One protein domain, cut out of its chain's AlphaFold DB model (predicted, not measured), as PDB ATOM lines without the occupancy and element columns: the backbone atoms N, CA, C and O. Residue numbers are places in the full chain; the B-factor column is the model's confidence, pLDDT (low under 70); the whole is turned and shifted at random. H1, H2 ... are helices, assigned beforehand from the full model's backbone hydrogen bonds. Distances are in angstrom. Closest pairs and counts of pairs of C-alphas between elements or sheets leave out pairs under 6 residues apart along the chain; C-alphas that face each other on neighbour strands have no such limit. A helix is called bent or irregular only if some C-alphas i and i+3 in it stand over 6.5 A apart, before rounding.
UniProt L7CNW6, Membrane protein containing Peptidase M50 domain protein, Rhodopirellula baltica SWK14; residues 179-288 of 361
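AT A GLANCE: This is residues 179 to 288 of the 361 residues of the protein "Membrane protein containing Peptidase M50 domain protein" of Rhodopirellula baltica SWK14 (UniProt L7CNW6). A long helical hairpin, H1 and H2a side by side, makes one end of this elongated domain, and H2b, the second arm of the bent helix H2, runs on from it to a small head at the other end. In the head H3 and H5 cross at a steep angle on the far part of H2b, with the short H4 near them. The printed part has 110 residues with five named helices, H1 to H5 in chain order, and no named strand, an all helix class. The whole is loose, with a radius of gyration of the C-alphas of 17.4 A and spans of 56 by 36 by 23 A.

IN THESE COORDINATES: Find C-alpha 183 at (164.801, 145.705, 186.565); from there H1, residues 183 to 204, runs 31.6 A. Next comes H2, residues 207 to 233, assigned as one helix by its hydrogen bonds but bent: C-alphas 218 and 221 are 7.2 A apart. Its arms are H2a, residues 207 to 218, 18.7 A long, and H2b, residues 221 to 233, 18.3 A long. Look then for H3, residues 248 to 259, 16.0 A long and beginning at C-alpha 248 at (139.311, 147.611, 178.613). H4, residues 262 to 265, is neither bent nor irregular, but only just: C-alphas 262 and 265 are 6.4 A apart. H5, residues 268 to 283, runs 22.5 A and ends at C-alpha 283 at (150.118, 137.663, 179.348).

HOW THE PARTS SIT: The hub is H2, taken whole, touching H1, H3 and H5. H1 and H2a form a hairpin, touching at a shallow tilt of 12 degrees, opposite ways; their closest C-alphas, of Gly 201 and Leu 209, are 5.5 A apart. H2a and H2b stand at 37 degrees, only just a steep tilt. H1 touches H2b with residues 183 to 187 alone, the closest C-alphas being those of Pro 183 and Cys 227, 5.0 A. H2b touches H5 at a steep tilt of 46 degrees, the same way, closest at the C-alphas of Ser 230 and Leu 278, 5.9 A. H2b and H3 only just touch, with 3 pairs of C-alphas within 8 A, the closest those of Leu 229 and Ala 257, 7.6 A. H3 touches H5 at a steep tilt of 66 degrees, opposite ways, closest at the C-alphas of Ile 254 and Val 275, 6.2 A. H4 and H5 are near each other, with 5 pairs of C-alphas within 10 A. H1 and H5 are apart. In H1, H2b, H3 and H5 every O i to N i+4 pair is within hydrogen-bond range, in H2a 2 of 8, beside 7 of 9 O i to N i+3 pairs; H4 is too short for an O i to N i+4 pair.

THE WHOLE: The C-alphas farthest apart are those of Gly 205 and Glu 243, 56.6 A. The printed part has no cut, and its one long link is residues 234 to 247, between H2 and H3. Mean pLDDT of the printed part is 85.8; residues 243 to 244 are under 70.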
ATOM      1  N   ALA A 179     162.798 133.368 183.598       74.00
ATOM      2  CA  ALA A 179     161.363 133.211 183.831       74.00
ATOM      3  C   ALA A 179     160.613 134.537 184.052       74.00
ATOM      4  O   ALA A 179     159.502 134.713 183.563       74.00
ATOM      5  N   ARG A 180     161.205 135.481 184.791       74.75
ATOM      6  CA  ARG A 180     160.560 136.752 185.169       74.75
ATOM      7  C   ARG A 180     161.395 137.930 184.700       74.75
ATOM      8  O   ARG A 180     162.608 137.797 184.773       74.75
ATOM      9  N   PRO A 181     160.828 139.071 184.285       76.31
ATOM     10  CA  PRO A 181     161.581 140.315 184.118       76.31
ATOM     11  C   PRO A 181     162.221 140.753 185.447       76.31
ATOM     12  O   PRO A 181     161.653 140.543 186.518       76.31
ATOM     13  N   SER A 182     163.415 141.349 185.402       85.75
ATOM     14  CA  SER A 182     164.036 141.938 186.595       85.75
ATOM     15  C   SER A 182     164.677 143.271 186.235       85.75
ATOM     16  O   SER A 182     165.596 143.268 185.409       85.75
ATOM     17  N   PRO A 183     164.259 144.384 186.869       87.56
ATOM     18  CA  PRO A 183     164.801 145.705 186.565       87.56
ATOM     19  C   PRO A 183     166.305 145.786 186.851       87.56
ATOM     20  O   PRO A 183     167.043 146.439 186.122       87.56
ATOM     21  N   TRP A 184     166.784 145.050 187.858       88.69
ATOM     22  CA  TRP A 184     168.202 145.002 188.207       88.69
ATOM     23  C   TRP A 184     169.060 144.302 187.156       88.69
ATOM     24  O   TRP A 184     170.173 144.745 186.907       88.69
ATOM     25  N   ARG A 185     168.554 143.250 186.497       89.06
ATOM     26  CA  ARG A 185     169.306 142.582 185.418       89.06
ATOM     27  C   ARG A 185     169.397 143.447 184.166       89.06
ATOM     28  O   ARG A 185     170.422 143.432 183.498       89.06
ATOM     29  N   GLU A 186     168.346 144.209 183.874       87.75
ATOM     30  CA  GLU A 186     168.345 145.186 182.781       87.75
ATOM     31  C   GLU A 186     169.380 146.294 183.028       87.75
ATOM     32  O   GLU A 186     170.195 146.590 182.156       87.75
ATOM     33  N   ILE A 187     169.389 146.867 184.238       91.38
ATOM     34  CA  ILE A 187     170.384 147.862 184.663       91.38
ATOM     35  C   ILE A 187     171.792 147.278 184.597       91.38
ATOM     36  O   ILE A 187     172.662 147.878 183.975       91.38
ATOM     37  N   LEU A 188     172.011 146.118 185.218       91.62
ATOM     38  CA  LEU A 188     173.326 145.491 185.296       91.62
ATOM     39  C   LEU A 188     173.885 145.211 183.901       91.62
ATOM     40  O   LEU A 188     175.035 145.542 183.635       91.62
ATOM     41  N   GLY A 189     173.060 144.667 182.999       90.31
ATOM     42  CA  GLY A 189     173.462 144.416 181.617       90.31
ATOM     43  C   GLY A 189     173.873 145.694 180.887       90.31
ATOM     44  O   GLY A 189     174.892 145.702 180.210       90.31
ATOM     45  N   ARG A 190     173.136 146.798 181.064       92.12
ATOM     46  CA  ARG A 190     173.477 148.093 180.445       92.12
ATOM     47  C   ARG A 190     174.736 148.716 181.034       92.12
ATOM     48  O   ARG A 190     175.551 149.230 180.279       92.12
ATOM     49  N   VAL A 191     174.901 148.667 182.356       93.81
ATOM     50  CA  VAL A 191     176.112 149.159 183.031       93.81
ATOM     51  C   VAL A 191     177.328 148.366 182.559       93.81
ATOM     52  O   VAL A 191     178.338 148.968 182.216       93.81
ATOM     53  N   LEU A 192     177.213 147.039 182.456       93.38
ATOM     54  CA  LEU A 192     178.275 146.198 181.912       93.38
ATOM     55  C   LEU A 192     178.622 146.597 180.472       93.38
ATOM     56  O   LEU A 192     179.797 146.769 180.166       93.38
ATOM     57  N   THR A 193     177.624 146.829 179.613       93.25
ATOM     58  CA  THR A 193     177.870 147.330 178.252       93.25
ATOM     59  C   THR A 193     178.602 148.670 178.259       93.25
ATOM     60  O   THR A 193     179.562 148.834 177.514       93.25
ATOM     61  N   MET A 194     178.197 149.622 179.107       94.56
ATOM     62  CA  MET A 194     178.884 150.914 179.212       94.56
ATOM     63  C   MET A 194     180.343 150.742 179.640       94.56
ATOM     64  O   MET A 194     181.212 151.374 179.054       94.56
ATOM     65  N   LEU A 195     180.628 149.867 180.611       94.88
ATOM     66  CA  LEU A 195     181.998 149.579 181.049       94.88
ATOM     67  C   LEU A 195     182.839 148.958 179.929       94.88
ATOM     68  O   LEU A 195     183.989 149.352 179.749       94.88
ATOM     69  N   VAL A 196     182.263 148.037 179.152       93.12
ATOM     70  CA  VAL A 196     182.928 147.445 177.981       93.12
ATOM     71  C   VAL A 196     183.224 148.512 176.926       93.12
ATOM     72  O   VAL A 196     184.340 148.560 176.419       93.12
ATOM     73  N   ILE A 197     182.269 149.403 176.637       92.50
ATOM     74  CA  ILE A 197     182.468 150.526 175.709       92.50
ATOM     75  C   ILE A 197     183.581 151.449 176.222       92.50
ATOM     76  O   ILE A 197     184.487 151.777 175.466       92.50
ATOM     77  N   VAL A 198     183.577 151.837 177.501       94.31
ATOM     78  CA  VAL A 198     184.648 152.677 178.069       94.31
ATOM     79  C   VAL A 198     186.006 151.983 177.951       94.31
ATOM     80  O   VAL A 198     186.957 152.593 177.468       94.31
ATOM     81  N   GLY A 199     186.095 150.710 178.343       92.69
ATOM     82  CA  GLY A 199     187.336 149.939 178.274       92.69
ATOM     83  C   GLY A 199     187.881 149.831 176.849       92.69
ATOM     84  O   GLY A 199     189.063 150.085 176.629       92.69
ATOM     85  N   LEU A 200     187.018 149.525 175.875       90.06
ATOM     86  CA  LEU A 200     187.395 149.457 174.461       90.06
ATOM     87  C   LEU A 200     187.781 150.827 173.897       90.06
ATOM     88  O   LEU A 200     188.781 150.926 173.196       90.06
ATOM     89  N   GLY A 201     187.030 151.882 174.219       90.31
ATOM     90  CA  GLY A 201     187.317 153.238 173.749       90.31
ATOM     91  C   GLY A 201     188.677 153.741 174.236       90.31
ATOM     92  O   GLY A 201     189.425 154.327 173.462       90.31
ATOM     93  N   VAL A 202     189.031 153.449 175.494       92.12
ATOM     94  CA  VAL A 202     190.352 153.780 176.054       92.12
ATOM     95  C   VAL A 202     191.455 152.925 175.429       92.12
ATOM     96  O   VAL A 202     192.505 153.460 175.090       92.12
ATOM     97  N   LEU A 203     191.223 151.621 175.251       92.25
ATOM     98  CA  LEU A 203     192.224 150.700 174.701       92.25
ATOM     99  C   LEU A 203     192.565 151.005 173.236       92.25
ATOM    100  O   LEU A 203     193.727 150.934 172.852       92.25
ATOM    101  N   ILE A 204     191.552 151.321 172.428       89.31
ATOM    102  CA  ILE A 204     191.704 151.603 170.995       89.31
ATOM    103  C   ILE A 204     192.109 153.074 170.772       89.31
ATOM    104  O   ILE A 204     192.642 153.414 169.723       89.31
ATOM    105  N   GLY A 205     191.905 153.946 171.767       88.62
ATOM    106  CA  GLY A 205     192.182 155.379 171.653       88.62
ATOM    107  C   GLY A 205     191.123 156.140 170.850       88.62
ATOM    108  O   GLY A 205     191.393 157.242 170.384       88.62
ATOM    109  N   GLU A 206     189.922 155.572 170.703       86.44
ATOM    110  CA  GLU A 206     188.838 156.110 169.879       86.44
ATOM    111  C   GLU A 206     187.728 156.717 170.754       86.44
ATOM    112  O   GLU A 206     186.777 156.024 171.147       86.44
ATOM    113  N   PRO A 207     187.799 158.025 171.079       85.62
ATOM    114  CA  PRO A 207     186.860 158.668 172.000       85.62
ATOM    115  C   PRO A 207     185.432 158.702 171.448       85.62
ATOM    116  O   PRO A 207     184.472 158.796 172.213       85.62
ATOM    117  N   MET A 208     185.267 158.586 170.129       84.56
ATOM    118  CA  MET A 208     183.956 158.504 169.491       84.56
ATOM    119  C   MET A 208     183.108 157.342 169.984       84.56
ATOM    120  O   MET A 208     181.884 157.461 170.042       84.56
ATOM    121  N   LEU A 209     183.741 156.232 170.370       85.75
ATOM    122  CA  LEU A 209     183.035 155.061 170.871       85.75
ATOM    123  C   LEU A 209     182.224 155.400 172.138       85.75
ATOM    124  O   LEU A 209     181.157 154.833 172.368       85.75
ATOM    125  N   LEU A 210     182.670 156.391 172.922       89.38
ATOM    126  CA  LEU A 210     181.973 156.863 174.121       89.38
ATOM    127  C   LEU A 210     180.621 157.517 173.805       89.38
ATOM    128  O   LEU A 210     179.734 157.521 174.661       89.38
ATOM    129  N   LEU A 211     180.407 158.010 172.578       89.06
ATOM    130  CA  LEU A 211     179.112 158.550 172.147       89.06
ATOM    131  C   LEU A 211     178.002 157.486 172.217       89.06
ATOM    132  O   LEU A 211     176.846 157.819 172.493       89.06
ATOM    133  N   LEU A 212     178.348 156.201 172.064       88.12
ATOM    134  CA  LEU A 212     177.409 155.086 172.193       88.12
ATOM    135  C   LEU A 212     176.807 154.987 173.605       88.12
ATOM    136  O   LEU A 212     175.707 154.467 173.762       88.12
ATOM    137  N   ILE A 213     177.463 155.532 174.635       92.12
ATOM    138  CA  ILE A 213     176.973 155.507 176.024       92.12
ATOM    139  C   ILE A 213     175.748 156.408 176.205       92.12
ATOM    140  O   ILE A 213     174.848 156.070 176.978       92.12
ATOM    141  N   LEU A 214     175.672 157.530 175.480       91.56
ATOM    142  CA  LEU A 214     174.599 158.521 175.620       91.56
ATOM    143  C   LEU A 214     173.187 157.919 175.479       91.56
ATOM    144  O   LEU A 214     172.382 158.099 176.399       91.56
ATOM    145  N   PRO A 215     172.850 157.167 174.408       89.38
ATOM    146  CA  PRO A 215     171.531 156.549 174.297       89.38
ATOM    147  C   PRO A 215     171.273 155.488 175.376       89.38
ATOM    148  O   PRO A 215     170.138 155.373 175.856       89.38
ATOM    149  N   LEU A 216     172.292 154.731 175.808       90.31
ATOM    150  CA  LEU A 216     172.131 153.749 176.887       90.31
ATOM    151  C   LEU A 216     171.802 154.437 178.218       90.31
ATOM    152  O   LEU A 216     170.910 153.971 178.931       90.31
ATOM    153  N   LEU A 217     172.486 155.543 178.526       92.31
ATOM    154  CA  LEU A 217     172.306 156.315 179.753       92.31
ATOM    155  C   LEU A 217     170.948 157.021 179.766       92.31
ATOM    156  O   LEU A 217     170.196 156.909 180.733       92.31
ATOM    157  N   PHE A 218     170.589 157.681 178.663       91.25
ATOM    158  CA  PHE A 218     169.339 158.431 178.553       91.25
ATOM    159  C   PHE A 218     168.096 157.533 178.649       91.25
ATOM    160  O   PHE A 218     167.091 157.900 179.257       91.25
ATOM    161  N   THR A 219     168.156 156.320 178.090       88.62
ATOM    162  CA  THR A 219     167.023 155.374 178.121       88.62
ATOM    163  C   THR A 219     166.933 154.567 179.421       88.62
ATOM    164  O   THR A 219     165.918 153.905 179.671       88.62
ATOM    165  N   MET A 220     167.952 154.624 180.282       89.25
ATOM    166  CA  MET A 220     168.048 153.820 181.501       89.25
ATOM    167  C   MET A 220     166.906 154.071 182.508       89.25
ATOM    168  O   MET A 220     166.293 153.088 182.936       89.25
ATOM    169  N   PRO A 221     166.518 155.323 182.850       90.12
ATOM    170  CA  PRO A 221     165.451 155.566 183.827       90.12
ATOM    171  C   PRO A 221     164.088 155.058 183.351       90.12
ATOM    172  O   PRO A 221     163.321 154.487 184.128       90.12
ATOM    173  N   LEU A 222     163.791 155.238 182.060       88.12
ATOM    174  CA  LEU A 222     162.558 154.747 181.446       88.12
ATOM    175  C   LEU A 222     162.513 153.217 181.481       88.12
ATOM    176  O   LEU A 222     161.514 152.626 181.889       88.12
ATOM    177  N   THR A 223     163.615 152.571 181.109       88.00
ATOM    178  CA  THR A 223     163.690 151.106 181.070       88.00
ATOM    179  C   THR A 223     163.577 150.499 182.473       88.00
ATOM    180  O   THR A 223     162.846 149.530 182.676       88.00
ATOM    181  N   TYR A 224     164.210 151.113 183.478       90.50
ATOM    182  CA  TYR A 224     164.062 150.691 184.870       90.50
ATOM    183  C   TYR A 224     162.606 150.769 185.343       90.50
ATOM    184  O   TYR A 224     162.070 149.785 185.851       90.50
ATOM    185  N   ARG A 225     161.947 151.919 185.134       89.25
ATOM    186  CA  ARG A 225     160.558 152.145 185.574       89.25
ATOM    187  C   ARG A 225     159.579 151.185 184.908       89.25
ATOM    188  O   ARG A 225     158.718 150.629 185.580       89.25
ATOM    189  N   THR A 226     159.728 150.960 183.606       87.44
ATOM    190  CA  THR A 226     158.865 150.039 182.853       87.44
ATOM    191  C   THR A 226     159.064 148.586 183.286       87.44
ATOM    192  O   THR A 226     158.082 147.869 183.477       87.44
ATOM    193  N   CYS A 227     160.305 148.155 183.530       86.94
ATOM    194  CA  CYS A 227     160.587 146.806 184.021       86.94
ATOM    195  C   CYS A 227     160.113 146.599 185.471       86.94
ATOM    196  O   CYS A 227     159.555 145.552 185.797       86.94
ATOM    197  N   TRP A 228     160.285 147.606 186.332       89.44
ATOM    198  CA  TRP A 228     159.755 147.594 187.695       89.44
ATOM    199  C   TRP A 228     158.226 147.485 187.703       89.44
ATOM    200  O   TRP A 228     157.680 146.637 188.406       89.44
ATOM    201  N   LEU A 229     157.547 148.273 186.862       88.62
ATOM    202  CA  LEU A 229     156.090 148.255 186.746       88.62
ATOM    203  C   LEU A 229     155.580 146.913 186.207       88.62
ATOM    204  O   LEU A 229     154.655 146.340 186.772       88.62
ATOM    205  N   SER A 230     156.227 146.370 185.169       87.44
ATOM    206  CA  SER A 230     155.936 145.030 184.638       87.44
ATOM    207  C   SER A 230     156.067 143.954 185.720       87.44
ATOM    208  O   SER A 230     155.191 143.107 185.855       87.44
ATOM    209  N   ARG A 231     157.117 144.012 186.551       86.06
ATOM    210  CA  ARG A 231     157.300 143.064 187.658       86.06
ATOM    211  C   ARG A 231     156.201 143.193 188.715       86.06
ATOM    212  O   ARG A 231     155.658 142.170 189.114       86.06
ATOM    213  N   ARG A 232     155.849 144.415 189.125       86.69
ATOM    214  CA  ARG A 232     154.770 144.662 190.099       86.69
ATOM    215  C   ARG A 232     153.416 144.172 189.584       86.69
ATOM    216  O   ARG A 232     152.673 143.542 190.318       86.69
ATOM    217  N   LEU A 233     153.113 144.425 188.311       85.81
ATOM    218  CA  LEU A 233     151.861 143.987 187.694       85.81
ATOM    219  C   LEU A 233     151.824 142.480 187.417       85.81
ATOM    220  O   LEU A 233     150.739 141.921 187.341       85.81
ATOM    221  N   SER A 234     152.978 141.812 187.294       82.19
ATOM    222  CA  SER A 234     153.034 140.358 187.067       82.19
ATOM    223  C   SER A 234     152.569 139.521 188.262       82.19
ATOM    224  O   SER A 234     152.370 138.319 188.115       82.19
ATOM    225  N   GLU A 235     152.417 140.144 189.431       79.06
ATOM    226  CA  GLU A 235     151.855 139.521 190.633       79.06
ATOM    227  C   GLU A 235     150.317 139.540 190.627       79.06
ATOM    228  O   GLU A 235     149.699 138.770 191.358       79.06
ATOM    229  N   ASN A 236     149.702 140.369 189.777       79.56
ATOM    230  CA  ASN A 236     148.252 140.474 189.651       79.56
ATOM    231  C   ASN A 236     147.731 139.558 188.537       79.56
ATOM    232  O   ASN A 236     148.351 139.423 187.479       79.56
ATOM    233  N   GLU A 237     146.543 138.987 188.729       73.38
ATOM    234  CA  GLU A 237     145.830 138.301 187.653       73.38
ATOM    235  C   GLU A 237     145.290 139.329 186.651       73.38
ATOM    236  O   GLU A 237     144.476 140.189 186.984       73.38
ATOM    237  N   ILE A 238     145.763 139.250 185.406       79.00
ATOM    238  CA  ILE A 238     145.328 140.123 184.314       79.00
ATOM    239  C   ILE A 238     144.470 139.316 183.355       79.00
ATOM    240  O   ILE A 238     144.838 138.213 182.947       79.00
ATOM    241  N   SER A 239     143.325 139.886 182.978       75.62
ATOM    242  CA  SER A 239     142.362 139.222 182.108       75.62
ATOM    243  C   SER A 239     142.996 138.800 180.771       75.62
ATOM    244  O   SER A 239     143.682 139.611 180.124       75.62
ATOM    245  N   PRO A 240     142.755 137.552 180.327       75.75
ATOM    246  CA  PRO A 240     143.253 137.069 179.049       75.75
ATOM    247  C   PRO A 240     142.632 137.860 177.887       75.75
ATOM    248  O   PRO A 240     141.582 138.487 178.041       75.75
ATOM    249  N   PRO A 241     143.278 137.855 176.715       76.12
ATOM    250  CA  PRO A 241     142.856 138.691 175.603       76.12
ATOM    251  C   PRO A 241     141.573 138.161 174.940       76.12
ATOM    252  O   PRO A 241     141.493 136.985 174.578       76.12
ATOM    253  N   THR A 242     140.598 139.047 174.726       73.81
ATOM    254  CA  THR A 242     139.287 138.752 174.115       73.81
ATOM    255  C   THR A 242     139.381 138.739 172.578       73.81
ATOM    256  O   THR A 242     140.394 139.154 172.005       73.81
ATOM    257  N   GLU A 243     138.342 138.268 171.875       66.94
ATOM    258  CA  GLU A 243     138.242 138.355 170.402       66.94
ATOM    259  C   GLU A 243     138.306 139.802 169.880       66.94
ATOM    260  O   GLU A 243     138.839 140.053 168.804       66.94
ATOM    261  N   SER A 244     137.842 140.767 170.678       64.19
ATOM    262  CA  SER A 244     137.867 142.205 170.384       64.19
ATOM    263  C   SER A 244     139.202 142.904 170.695       64.19
ATOM    264  O   SER A 244     139.294 144.123 170.558       64.19
ATOM    265  N   GLY A 245     140.241 142.161 171.096       74.81
ATOM    266  CA  GLY A 245     141.551 142.707 171.470       74.81
ATOM    267  C   GLY A 245     141.776 142.739 172.982       74.81
ATOM    268  O   GLY A 245     141.243 141.909 173.724       74.81
ATOM    269  N   ILE A 246     142.609 143.668 173.454       81.06
ATOM    270  CA  ILE A 246     142.907 143.797 174.890       81.06
ATOM    271  C   ILE A 246     141.640 144.226 175.655       81.06
ATOM    272  O   ILE A 246     140.993 145.187 175.230       81.06
ATOM    273  N   PRO A 247     141.272 143.572 176.774       83.81
ATOM    274  CA  PRO A 247     140.136 143.985 177.597       83.81
ATOM    275  C   PRO A 247     140.310 145.416 178.119       83.81
ATOM    276  O   PRO A 247     141.396 145.780 178.566       83.81
ATOM    277  N   GLU A 248     139.248 146.226 178.107       84.50
ATOM    278  CA  GLU A 248     139.311 147.611 178.613       84.50
ATOM    279  C   GLU A 248     139.700 147.656 180.094       84.50
ATOM    280  O   GLU A 248     140.537 148.461 180.483       84.50
ATOM    281  N   THR A 249     139.243 146.681 180.885       83.88
ATOM    282  CA  THR A 249     139.645 146.505 182.288       83.88
ATOM    283  C   THR A 249     141.160 146.347 182.458       83.88
ATOM    284  O   THR A 249     141.746 146.899 183.391       83.88
ATOM    285  N   ALA A 250     141.821 145.626 181.547       84.06
ATOM    286  CA  ALA A 250     143.269 145.452 181.562       84.06
ATOM    287  C   ALA A 250     143.995 146.735 181.130       84.06
ATOM    288  O   ALA A 250     145.027 147.073 181.713       84.06
ATOM    289  N   ILE A 251     143.447 147.468 180.153       84.81
ATOM    290  CA  ILE A 251     143.963 148.785 179.744       84.81
ATOM    291  C   ILE A 251     143.909 149.749 180.928       84.81
ATOM    292  O   ILE A 251     144.927 150.363 181.239       84.81
ATOM    293  N   ASP A 252     142.773 149.828 181.616       86.19
ATOM    294  CA  ASP A 252     142.563 150.743 182.737       86.19
ATOM    295  C   ASP A 252     143.437 150.387 183.943       86.19
ATOM    296  O   ASP A 252     144.037 151.275 184.545       86.19
ATOM    297  N   THR A 253     143.596 149.094 184.247       86.31
ATOM    298  CA  THR A 253     144.482 148.623 185.329       86.31
ATOM    299  C   THR A 253     145.944 148.984 185.064       86.31
ATOM    300  O   THR A 253     146.675 149.392 185.966       86.31
ATOM    301  N   ILE A 254     146.404 148.841 183.818       86.88
ATOM    302  CA  ILE A 254     147.778 149.206 183.452       86.88
ATOM    303  C   ILE A 254     147.925 150.732 183.404       86.88
ATOM    304  O   ILE A 254     148.949 151.262 183.832       86.88
ATOM    305  N   ALA A 255     146.922 151.446 182.896       87.12
ATOM    306  CA  ALA A 255     146.925 152.899 182.792       87.12
ATOM    307  C   ALA A 255     146.964 153.580 184.162       87.12
ATOM    308  O   ALA A 255     147.792 154.468 184.367       87.12
ATOM    309  N   SER A 256     146.147 153.125 185.115       87.12
ATOM    310  CA  SER A 256     146.163 153.635 186.488       87.12
ATOM    311  C   SER A 256     147.528 153.410 187.140       87.12
ATOM    312  O   SER A 256     148.112 154.342 187.690       87.12
ATOM    313  N   ALA A 257     148.112 152.223 186.962       87.56
ATOM    314  CA  ALA A 257     149.440 151.910 187.477       87.56
ATOM    315  C   ALA A 257     150.558 152.744 186.812       87.56
ATOM    316  O   ALA A 257     151.551 153.084 187.457       87.56
ATOM    317  N   ILE A 258     150.415 153.110 185.530       88.19
ATOM    318  CA  ILE A 258     151.308 154.068 184.853       88.19
ATOM    319  C   ILE A 258     151.160 155.461 185.478       88.19
ATOM    320  O   ILE A 258     152.175 156.120 185.730       88.19
ATOM    321  N   ASP A 259     149.929 155.902 185.733       88.19
ATOM    322  CA  ASP A 259     149.622 157.249 186.219       88.19
ATOM    323  C   ASP A 259     150.031 157.485 187.685       88.19
ATOM    324  O   ASP A 259     150.364 158.616 188.056       88.19
ATOM    325  N   GLU A 260     150.133 156.420 188.486       87.38
ATOM    326  CA  GLU A 260     150.731 156.435 189.833       87.38
ATOM    327  C   GLU A 260     152.252 156.661 189.829       87.38
ATOM    328  O   GLU A 260     152.860 156.936 190.866       87.38
ATOM    329  N   THR A 261     152.899 156.554 188.668       87.44
ATOM    330  CA  THR A 261     154.348 156.722 188.539       87.44
ATOM    331  C   THR A 261     154.705 157.989 187.765       87.44
ATOM    332  O   THR A 261     153.882 158.652 187.135       87.44
ATOM    333  N   ALA A 262     155.999 158.310 187.722       83.38
ATOM    334  CA  ALA A 262     156.514 159.390 186.880       83.38
ATOM    335  C   ALA A 262     156.264 159.178 185.364       83.38
ATOM    336  O   ALA A 262     156.490 160.096 184.578       83.38
ATOM    337  N   LEU A 263     155.792 157.997 184.937       84.88
ATOM    338  CA  LEU A 263     155.413 157.701 183.549       84.88
ATOM    339  C   LEU A 263     154.115 158.412 183.121       84.88
ATOM    340  O   LEU A 263     153.838 158.505 181.923       84.88
ATOM    341  N   ARG A 264     153.364 158.998 184.063       85.62
ATOM    342  CA  ARG A 264     152.179 159.822 183.774       85.62
ATOM    343  C   ARG A 264     152.447 161.001 182.831       85.62
ATOM    344  O   ARG A 264     151.524 161.464 182.171       85.62
ATOM    345  N   ALA A 265     153.692 161.482 182.774       87.12
ATOM    346  CA  ALA A 265     154.109 162.612 181.942       87.12
ATOM    347  C   ALA A 265     154.276 162.255 180.450       87.12
ATOM    348  O   ALA A 265     154.502 163.142 179.631       87.12
ATOM    349  N   LEU A 266     154.189 160.970 180.086       84.75
ATOM    350  CA  LEU A 266     154.303 160.527 178.699       84.75
ATOM    351  C   LEU A 266     153.128 161.022 177.846       84.75
ATOM    352  O   LEU A 266     151.983 161.072 178.302       84.75
ATOM    353  N   ALA A 267     153.404 161.309 176.572       87.44
ATOM    354  CA  ALA A 267     152.366 161.664 175.610       87.44
ATOM    355  C   ALA A 267     151.352 160.507 175.437       87.44
ATOM    356  O   ALA A 267     151.743 159.339 175.542       87.44
ATOM    357  N   PRO A 268     150.076 160.776 175.095       84.44
ATOM    358  CA  PRO A 268     149.042 159.736 174.983       84.44
ATOM    359  C   PRO A 268     149.419 158.572 174.052       84.44
ATOM    360  O   PRO A 268     149.177 157.408 174.359       84.44
ATOM    361  N   THR A 269     150.095 158.862 172.938       83.56
ATOM    362  CA  THR A 269     150.571 157.852 171.977       83.56
ATOM    363  C   THR A 269     151.696 156.975 172.540       83.56
ATOM    364  O   THR A 269     151.774 155.779 172.238       83.56
ATOM    365  N   GLN A 270     152.567 157.545 173.372       84.94
ATOM    366  CA  GLN A 270     153.629 156.817 174.067       84.94
ATOM    367  C   GLN A 270     153.040 155.954 175.184       84.94
ATOM    368  O   GLN A 270     153.383 154.777 175.263       84.94
ATOM    369  N   LYS A 271     152.082 156.487 175.961       86.44
ATOM    370  CA  LYS A 271     151.325 155.711 176.957       86.44
ATOM    371  C   LYS A 271     150.624 154.515 176.322       86.44
ATOM    372  O   LYS A 271     150.810 153.401 176.790       86.44
ATOM    373  N   ALA A 272     149.913 154.708 175.210       85.62
ATOM    374  CA  ALA A 272     149.255 153.610 174.499       85.62
ATOM    375  C   ALA A 272     150.251 152.527 174.038       85.62
ATOM    376  O   ALA A 272     149.983 151.334 174.156       85.62
ATOM    377  N   SER A 273     151.437 152.929 173.561       85.56
ATOM    378  CA  SER A 273     152.504 151.977 173.198       85.56
ATOM    379  C   SER A 273     153.020 151.206 174.411       85.56
ATOM    380  O   SER A 273     153.292 150.011 174.312       85.56
ATOM    381  N   LEU A 274     153.150 151.889 175.547       86.94
ATOM    382  CA  LEU A 274     153.620 151.293 176.786       86.94
ATOM    383  C   LEU A 274     152.593 150.320 177.374       86.94
ATOM    384  O   LEU A 274     152.981 149.241 177.807       86.94
ATOM    385  N   VAL A 275     151.301 150.658 177.336       88.31
ATOM    386  CA  VAL A 275     150.214 149.754 177.744       88.31
ATOM    387  C   VAL A 275     150.273 148.460 176.933       88.31
ATOM    388  O   VAL A 275     150.278 147.384 177.521       88.31
ATOM    389  N   LEU A 276     150.411 148.555 175.605       85.44
ATOM    390  CA  LEU A 276     150.558 147.386 174.729       85.44
ATOM    391  C   LEU A 276     151.777 146.532 175.103       85.44
ATOM    392  O   LEU A 276     151.681 145.311 175.207       85.44
ATOM    393  N   GLN A 277     152.925 147.176 175.331       86.06
ATOM    394  CA  GLN A 277     154.161 146.492 175.705       86.06
ATOM    395  C   GLN A 277     154.043 145.788 177.067       86.06
ATOM    396  O   GLN A 277     154.482 144.644 177.207       86.06
ATOM    397  N   LEU A 278     153.464 146.462 178.066       86.50
ATOM    398  CA  LEU A 278     153.261 145.914 179.404       86.50
ATOM    399  C   LEU A 278     152.259 144.764 179.368       86.50
ATOM    400  O   LEU A 278     152.589 143.689 179.864       86.50
ATOM    401  N   TYR A 279     151.108 144.943 178.719       86.19
ATOM    402  CA  TYR A 279     150.092 143.902 178.592       86.19
ATOM    403  C   TYR A 279     150.668 142.627 177.973       86.19
ATOM    404  O   TYR A 279     150.582 141.560 178.577       86.19
ATOM    405  N   GLU A 280     151.363 142.741 176.835       83.06
ATOM    406  CA  GLU A 280     152.022 141.597 176.197       83.06
ATOM    407  C   GLU A 280     153.025 140.926 177.150       83.06
ATOM    408  O   GLU A 280     153.081 139.698 177.238       83.06
ATOM    409  N   SER A 281     153.823 141.708 177.886       81.06
ATOM    410  CA  SER A 281     154.808 141.163 178.829       81.06
ATOM    411  C   SER A 281     154.177 140.345 179.960       81.06
ATOM    412  O   SER A 281     154.818 139.407 180.445       81.06
ATOM    413  N   LEU A 282     152.942 140.694 180.336       82.69
ATOM    414  CA  LEU A 282     152.191 140.128 181.454       82.69
ATOM    415  C   LEU A 282     151.425 138.868 181.047       82.69
ATOM    416  O   LEU A 282     151.434 137.892 181.789       82.69
ATOM    417  N   ILE A 283     150.838 138.846 179.847       81.81
ATOM    418  CA  ILE A 283     150.118 137.663 179.348       81.81
ATOM    419  C   ILE A 283     151.049 136.583 178.787       81.81
ATOM    420  O   ILE A 283     150.640 135.432 178.643       81.81
ATOM    421  N   THR A 284     152.285 136.936 178.405       76.69
ATOM    422  CA  THR A 284     153.188 135.960 177.787       76.69
ATOM    423  C   THR A 284     153.717 135.000 178.858       76.69
ATOM    424  O   THR A 284     154.490 135.444 179.719       76.69
ATOM    425  N   PRO A 285     153.417 133.688 178.776       73.62
ATOM    426  CA  PRO A 285     153.887 132.730 179.765       73.62
ATOM    427  C   PRO A 285     155.425 132.700 179.822       73.62
ATOM    428  O   PRO A 285     156.095 132.954 178.806       73.62
ATOM    429  N   PRO A 286     156.009 132.402 180.999       77.69
ATOM    430  CA  PRO A 286     157.448 132.209 181.122       77.69
ATOM    431  C   PRO A 286     157.912 131.074 180.190       77.69
ATOM    432  O   PRO A 286     157.137 130.156 179.905       77.69
ATOM    433  N   PRO A 287     159.161 131.112 179.687       82.62
ATOM    434  CA  PRO A 287     159.691 129.993 178.922       82.62
ATOM    435  C   PRO A 287     159.700 128.732 179.794       82.62
ATOM    436  O   PRO A 287     159.976 128.787 180.995       82.62
ATOM    437  N   THR A 288     159.413 127.580 179.188       87.56
ATOM    438  CA  THR A 288     159.599 126.299 179.872       87.56
ATOM    439  C   THR A 288     161.089 126.079 180.128       87.56
ATOM    440  O   THR A 288     161.931 126.499 179.332       87.56
TER     441      THR A 288